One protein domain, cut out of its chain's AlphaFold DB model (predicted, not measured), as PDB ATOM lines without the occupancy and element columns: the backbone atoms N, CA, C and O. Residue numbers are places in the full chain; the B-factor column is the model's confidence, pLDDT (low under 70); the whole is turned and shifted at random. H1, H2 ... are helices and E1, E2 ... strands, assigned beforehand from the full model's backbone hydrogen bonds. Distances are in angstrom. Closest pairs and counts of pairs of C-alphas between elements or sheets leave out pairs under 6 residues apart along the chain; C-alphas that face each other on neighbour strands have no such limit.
ATOM      1  N   ASN A  67     159.110 200.867 130.603       96.44
ATOM      2  CA  ASN A  67     157.984 200.972 131.510       96.44
ATOM      3  C   ASN A  67     158.073 202.283 132.289       96.44
ATOM      4  O   ASN A  67     159.102 202.580 132.891       96.44
ATOM      5  N   VAL A  68     156.984 203.044 132.317       96.94
ATOM      6  CA  VAL A  68     156.890 204.306 133.056       96.94
ATOM      7  C   VAL A  68     155.848 204.168 134.160       96.94
ATOM      8  O   VAL A  68     154.771 203.616 133.945       96.94
ATOM      9  N   LYS A  69     156.155 204.639 135.371       96.00
ATOM     10  CA  LYS A  69     155.232 204.559 136.510       96.00
ATOM     11  C   LYS A  69     153.903 205.254 136.185       96.00
ATOM     12  O   LYS A  69     153.898 206.359 135.646       96.00
ATOM     13  N   ASP A  70     152.793 204.608 136.537       93.31
ATOM     14  CA  ASP A  70     151.402 205.041 136.307       93.31
ATOM     15  C   ASP A  70     150.939 205.068 134.834       93.31
ATOM     16  O   ASP A  70     149.738 205.069 134.591       93.31
ATOM     17  N   VAL A  71     151.861 205.005 133.867       94.62
ATOM     18  CA  VAL A  71     151.571 204.809 132.430       94.62
ATOM     19  C   VAL A  71     151.596 203.314 132.075       94.62
ATOM     20  O   VAL A  71     150.747 202.802 131.357       94.62
ATOM     21  N   GLY A  72     152.546 202.570 132.645       95.00
ATOM     22  CA  GLY A  72     152.768 201.155 132.369       95.00
ATOM     23  C   GLY A  72     153.787 200.926 131.254       95.00
ATOM     24  O   GLY A  72     154.772 201.654 131.134       95.00
ATOM     25  N   HIS A  73     153.587 199.859 130.482       95.56
ATOM     26  CA  HIS A  73     154.480 199.488 129.387       95.56
ATOM     27  C   HIS A  73     154.295 200.428 128.192       95.56
ATOM     28  O   HIS A  73     153.189 200.546 127.672       95.56
ATOM     29  N   VAL A  74     155.394 201.009 127.715       95.25
ATOM     30  CA  VAL A  74     155.436 201.900 126.554       95.25
ATOM     31  C   VAL A  74     155.976 201.133 125.355       95.25
ATOM     32  O   VAL A  74     157.077 200.578 125.391       95.25
ATOM     33  N   SER A  75     155.202 201.105 124.276       92.19
ATOM     34  CA  SER A  75     155.580 200.434 123.035       92.19
ATOM     35  C   SER A  75     156.523 201.304 122.205       92.19
ATOM     36  O   SER A  75     156.395 202.525 122.182       92.19
ATOM     37  N   LEU A  76     157.462 200.667 121.499       92.00
ATOM     38  CA  LEU A  76     158.407 201.332 120.599       92.00
ATOM     39  C   LEU A  76     158.388 200.653 119.215       92.00
ATOM     40  O   LEU A  76     158.394 199.416 119.173       92.00
ATOM     41  N   PRO A  77     158.380 201.404 118.094       91.31
ATOM     42  CA  PRO A  77     158.341 202.871 118.007       91.31
ATOM     43  C   PRO A  77     157.075 203.477 118.616       91.31
ATOM     44  O   PRO A  77     156.023 202.839 118.615       91.31
ATOM     45  N   LEU A  78     157.196 204.691 119.154       91.19
ATOM     46  CA  LEU A  78     156.197 205.282 120.045       91.19
ATOM     47  C   LEU A  78     154.840 205.525 119.340       91.19
ATOM     48  O   LEU A  78     154.751 206.395 118.464       91.19
ATOM     49  N   PRO A  79     153.765 204.788 119.691       91.50
ATOM     50  CA  PRO A  79     152.445 205.003 119.110       91.50
ATOM     51  C   PRO A  79     151.772 206.234 119.726       91.50
ATOM     52  O   PRO A  79     152.011 206.574 120.879       91.50
ATOM     53  N   LYS A  80     150.849 206.866 118.983       90.12
ATOM     54  CA  LYS A  80     150.172 208.110 119.409       90.12
ATOM     55  C   LYS A  80     149.577 208.050 120.819       90.12
ATOM     56  O   LYS A  80     149.726 209.008 121.564       90.12
ATOM     57  N   ARG A  81     148.939 206.929 121.168       91.44
ATOM     58  CA  ARG A  81     148.350 206.719 122.494       91.44
ATOM     59  C   ARG A  81     149.406 206.845 123.597       91.44
ATOM     60  O   ARG A  81     149.257 207.675 124.485       91.44
ATOM     61  N   ASP A  82     150.477 206.060 123.505       91.44
ATOM     62  CA  ASP A  82     151.550 206.061 124.503       91.44
ATOM     63  C   ASP A  82     152.259 207.427 124.532       91.44
ATOM     64  O   ASP A  82     152.669 207.890 125.592       91.44
ATOM     65  N   THR A  83     152.356 208.123 123.390       91.62
ATOM     66  CA  THR A  83     152.864 209.501 123.330       91.62
ATOM     67  C   THR A  83     152.027 210.462 124.173       91.62
ATOM     68  O   THR A  83     152.595 211.251 124.922       91.62
ATOM     69  N   GLU A  84     150.699 210.427 124.051       93.69
ATOM     70  CA  GLU A  84     149.794 211.314 124.792       93.69
ATOM     71  C   GLU A  84     149.876 211.054 126.303       93.69
ATOM     72  O   GLU A  84     150.050 211.999 127.074       93.69
ATOM     73  N   GLU A  85     149.872 209.781 126.713       94.38
ATOM     74  CA  GLU A  85     150.021 209.382 128.121       94.38
ATOM     75  C   GLU A  85     151.390 209.827 128.694       94.38
ATOM     76  O   GLU A  85     151.477 210.318 129.824       94.38
ATOM     77  N   LEU A  86     152.472 209.739 127.908       94.38
ATOM     78  CA  LEU A  86     153.797 210.230 128.310       94.38
ATOM     79  C   LEU A  86     153.891 211.757 128.380       94.38
ATOM     80  O   LEU A  86     154.585 212.278 129.253       94.38
ATOM     81  N   ILE A  87     153.230 212.473 127.467       94.44
ATOM     82  CA  ILE A  87     153.162 213.940 127.482       94.44
ATOM     83  C   ILE A  87     152.443 214.417 128.743       94.44
ATOM     84  O   ILE A  87     152.912 215.355 129.383       94.44
ATOM     85  N   GLU A  88     151.338 213.765 129.111       94.12
ATOM     86  CA  GLU A  88     150.581 214.090 130.321       94.12
ATOM     87  C   GLU A  88     151.386 213.797 131.595       94.12
ATOM     88  O   GLU A  88     151.375 214.587 132.540       94.12
ATOM     89  N   LYS A  89     152.144 212.692 131.611       93.62
ATOM     90  CA  LYS A  89     153.025 212.328 132.730       93.62
ATOM     91  C   LYS A  89     154.257 213.235 132.848       93.62
ATOM     92  O   LYS A  89     154.782 213.418 133.948       93.62
ATOM     93  N   GLY A  90     154.772 213.728 131.725       93.44
ATOM     94  CA  GLY A  90     156.041 214.437 131.643       93.44
ATOM     95  C   GLY A  90     155.963 215.906 132.058       93.44
ATOM     96  O   GLY A  90     154.995 216.616 131.801       93.44
ATOM     97  N   GLN A 104     161.104 207.210 137.811       96.19
ATOM     98  CA  GLN A 104     159.798 206.805 137.295       96.19
ATOM     99  C   GLN A 104     159.909 205.889 136.069       96.19
ATOM    100  O   GLN A 104     158.876 205.497 135.522       96.19
ATOM    101  N   VAL A 105     161.124 205.583 135.603       95.69
ATOM    102  CA  VAL A 105     161.372 204.870 134.347       95.69
ATOM    103  C   VAL A 105     162.164 203.600 134.611       95.69
ATOM    104  O   VAL A 105     163.206 203.616 135.259       95.69
ATOM    105  N   GLU A 106     161.694 202.497 134.048       94.94
ATOM    106  CA  GLU A 106     162.309 201.184 134.181       94.94
ATOM    107  C   GLU A 106     162.467 200.533 132.803       94.94
ATOM    108  O   GLU A 106     161.570 200.603 131.961       94.94
ATOM    109  N   MET A 107     163.605 199.873 132.583       93.88
ATOM    110  CA  MET A 107     163.839 199.031 131.409       93.88
ATOM    111  C   MET A 107     163.675 197.574 131.834       93.88
ATOM    112  O   MET A 107     164.527 197.030 132.532       93.88
ATOM    113  N   LYS A 108     162.570 196.936 131.444       94.19
ATOM    114  CA  LYS A 108     162.219 195.584 131.913       94.19
ATOM    115  C   LYS A 108     162.922 194.456 131.162       94.19
ATOM    116  O   LYS A 108     162.829 193.298 131.565       94.19
ATOM    117  N   ASN A 109     163.617 194.752 130.066       93.62
ATOM    118  CA  ASN A 109     164.439 193.761 129.385       93.62
ATOM    119  C   ASN A 109     165.772 193.577 130.133       93.62
ATOM    120  O   ASN A 109     166.638 194.445 130.083       93.62
ATOM    121  N   CYS A 110     165.980 192.423 130.771       90.00
ATOM    122  CA  CYS A 110     167.215 192.133 131.515       90.00
ATOM    123  C   CYS A 110     168.491 192.218 130.656       90.00
ATOM    124  O   CYS A 110     169.542 192.626 131.142       90.00
ATOM    125  N   ARG A 111     168.404 191.932 129.348       93.00
ATOM    126  CA  ARG A 111     169.548 192.076 128.428       93.00
ATOM    127  C   ARG A 111     169.950 193.533 128.207       93.00
ATOM    128  O   ARG A 111     171.073 193.808 127.794       93.00
ATOM    129  N   TRP A 112     169.037 194.470 128.458       93.31
ATOM    130  CA  TRP A 112     169.336 195.896 128.403       93.31
ATOM    131  C   TRP A 112     170.247 196.310 129.556       93.31
ATOM    132  O   TRP A 112     171.184 197.071 129.336       93.31
ATOM    133  N   GLU A 113     170.041 195.760 130.752       89.38
ATOM    134  CA  GLU A 113     170.912 196.013 131.900       89.38
ATOM    135  C   GLU A 113     172.346 195.528 131.632       89.38
ATOM    136  O   GLU A 113     173.294 196.306 131.755       89.38
ATOM    137  N   GLU A 114     172.509 194.290 131.155       91.00
ATOM    138  CA  GLU A 114     173.814 193.726 130.768       91.00
ATOM    139  C   GLU A 114     174.511 194.575 129.684       91.00
ATOM    140  O   GLU A 114     175.710 194.886 129.763       91.00
ATOM    141  N   GLY A 115     173.750 194.996 128.670       92.94
ATOM    142  CA  GLY A 115     174.246 195.853 127.598       92.94
ATOM    143  C   GLY A 115     174.661 197.243 128.093       92.94
ATOM    144  O   GLY A 115     175.721 197.740 127.707       92.94
ATOM    145  N   MET A 116     173.893 197.850 129.001       92.56
ATOM    146  CA  MET A 116     174.203 199.151 129.604       92.56
ATOM    147  C   MET A 116     175.422 199.096 130.533       92.56
ATOM    148  O   MET A 116     176.248 200.013 130.514       92.56
ATOM    149  N   GLN A 117     175.603 198.013 131.292       90.69
ATOM    150  CA  GLN A 117     176.821 197.788 132.080       90.69
ATOM    151  C   GLN A 117     178.053 197.694 131.172       90.69
ATOM    152  O   GLN A 117     179.079 198.338 131.416       90.69
ATOM    153  N   THR A 118     177.938 196.958 130.064       91.06
ATOM    154  CA  THR A 118     179.030 196.824 129.094       91.06
ATOM    155  C   THR A 118     179.326 198.167 128.405       91.06
ATOM    156  O   THR A 118     180.493 198.523 128.227       91.06
ATOM    157  N   LEU A 119     178.296 198.964 128.081       90.50
ATOM    158  CA  LEU A 119     178.450 200.311 127.511       90.50
ATOM    159  C   LEU A 119     179.163 201.241 128.484       90.50
ATOM    160  O   LEU A 119     180.051 201.989 128.080       90.50
ATOM    161  N   THR A 120     178.794 201.173 129.761       90.19
ATOM    162  CA  THR A 120     179.404 201.970 130.826       90.19
ATOM    163  C   THR A 120     180.888 201.649 130.942       90.19
ATOM    164  O   THR A 120     181.703 202.567 130.934       90.19
ATOM    165  N   LYS A 121     181.265 200.364 130.936       88.94
ATOM    166  CA  LYS A 121     182.672 199.943 130.983       88.94
ATOM    167  C   LYS A 121     183.472 200.450 129.780       88.94
ATOM    168  O   LYS A 121     184.520 201.066 129.957       88.94
ATOM    169  N   LEU A 122     182.968 200.240 128.561       87.81
ATOM    170  CA  LEU A 122     183.633 200.714 127.342       87.81
ATOM    171  C   LEU A 122     183.756 202.240 127.315       87.81
ATOM    172  O   LEU A 122     184.752 202.782 126.834       87.81
ATOM    173  N   SER A 123     182.743 202.938 127.829       87.50
ATOM    174  CA  SER A 123     182.741 204.396 127.901       87.50
ATOM    175  C   SER A 123     183.750 204.902 128.929       87.50
ATOM    176  O   SER A 123     184.518 205.809 128.621       87.50
ATOM    177  N   ALA A 124     183.817 204.267 130.102       86.19
ATOM    178  CA  ALA A 124     184.806 204.547 131.140       86.19
ATOM    179  C   ALA A 124     186.235 204.412 130.602       86.19
ATOM    180  O   ALA A 124     187.039 205.333 130.732       86.19
ATOM    181  N   GLU A 125     186.529 203.295 129.928       85.25
ATOM    182  CA  GLU A 125     187.841 203.028 129.335       85.25
ATOM    183  C   GLU A 125     188.222 204.085 128.290       85.25
ATOM    184  O   GLU A 125     189.349 204.587 128.311       85.25
ATOM    185  N   LYS A 126     187.283 204.467 127.411       83.31
ATOM    186  CA  LYS A 126     187.497 205.518 126.399       83.31
ATOM    187  C   LYS A 126     187.715 206.903 127.001       83.31
ATOM    188  O   LYS A 126     188.474 207.687 126.436       83.31
ATOM    189  N   LEU A 127     187.067 207.198 128.124       81.19
ATOM    190  CA  LEU A 127     187.242 208.446 128.868       81.19
ATOM    191  C   LEU A 127     188.486 208.435 129.773       81.19
ATOM    192  O   LEU A 127     188.811 209.455 130.372       81.19
ATOM    193  N   GLY A 128     189.203 207.310 129.868       84.31
ATOM    194  CA  GLY A 128     190.420 207.182 130.673       84.31
ATOM    195  C   GLY A 128     190.190 206.763 132.129       84.31
ATOM    196  O   GLY A 128     191.156 206.667 132.886       84.31
ATOM    197  N   PHE A 129     188.955 206.441 132.525       83.19
ATOM    198  CA  PHE A 129     188.631 205.913 133.852       83.19
ATOM    199  C   PHE A 129     188.983 204.423 133.933       83.19
ATOM    200  O   PHE A 129     188.149 203.543 133.722       83.19
ATOM    201  N   LYS A 130     190.254 204.128 134.224       80.00
ATOM    202  CA  LYS A 130     190.753 202.760 134.424       80.00
ATOM    203  C   LYS A 130     190.743 202.404 135.909       80.00
ATOM    204  O   LYS A 130     191.316 203.125 136.716       80.00
ATOM    205  N   GLY A 131     190.122 201.278 136.259       76.62
ATOM    206  CA  GLY A 131     190.102 200.767 137.637       76.62
ATOM    207  C   GLY A 131     189.169 201.514 138.597       76.62
ATOM    208  O   GLY A 131     189.221 201.261 139.796       76.62
ATOM    209  N   VAL A 132     188.310 202.403 138.089       80.88
ATOM    210  CA  VAL A 132     187.281 203.089 138.881       80.88
ATOM    211  C   VAL A 132     185.938 202.416 138.632       80.88
ATOM    212  O   VAL A 132     185.518 202.269 137.485       80.88
ATOM    213  N   ALA A 133     185.264 202.003 139.704       81.50
ATOM    214  CA  ALA A 133     183.898 201.509 139.617       81.50
ATOM    215  C   ALA A 133     182.955 202.690 139.350       81.50
ATOM    216  O   ALA A 133     182.824 203.581 140.187       81.50
ATOM    217  N   LEU A 134     182.329 202.704 138.173       86.31
ATOM    218  CA  LEU A 134     181.305 203.684 137.826       86.31
ATOM    219  C   LEU A 134     179.924 203.092 138.062       86.31
ATOM    220  O   LEU A 134     179.638 201.977 137.629       86.31
ATOM    221  N   GLU A 135     179.070 203.862 138.720       88.12
ATOM    222  CA  GLU A 135     177.667 203.523 138.910       88.12
ATOM    223  C   GLU A 135     176.838 204.191 137.808       88.12
ATOM    224  O   GLU A 135     176.893 205.410 137.627       88.12
ATOM    225  N   LEU A 136     176.066 203.396 137.067       89.62
ATOM    226  CA  LEU A 136     175.122 203.911 136.084       89.62
ATOM    227  C   LEU A 136     173.777 204.177 136.766       89.62
ATOM    228  O   LEU A 136     173.183 203.264 137.335       89.62
TER     229      LEU A 136
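What this domain is: This is residues 67 to 90 and 104 to 136 of the 171 residues of an uncharacterized protein of Phytophthora rubi (UniProt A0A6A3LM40). One long helix, H2, makes one end of a rod; the short helix H1, with the loop of residues 67 to 79 beside it, makes the other, and the short strand E1 lies between them. After H2, residues 128 to 136 fold back along it. The printed part has 57 residues with two named helices and one named strand, in the order H1, E1, H2, and is mostly helix. It is only just extended, close to loose, with a radius of gyration of the C-alphas of 15.7 A and spans of 44 by 21 by 18 A.

Where its parts are: H2, residues 110 to 127, is 26.0 A long, from C-alpha 110 at (167.215, 192.133, 131.515) to C-alpha 127 at (187.242, 208.446, 128.868). E1 is residues 105 to 107, 7.0 A. H1, residues 80 to 89, measures 14.3 A and begins at C-alpha 80 (150.172, 208.110, 119.409).

How they stand to each other: A tight link joins E1 to H2; their closest C-alphas, Met 107 and Glu 113, are 7.7 A apart. E1 pairs with no named strand. H1 is apart from both H2 and E1. In H1 and H2 every O i to N i+4 pair is within hydrogen-bond range.

The domain as a whole: The two farthest C-alphas, Arg 81 and Gly 131, are 44.8 A apart. Residues 91 to 103 are not printed; C-alphas 90 and 104 stand 10.2 A apart across the cut. No printed residue is under 70 in pLDDT.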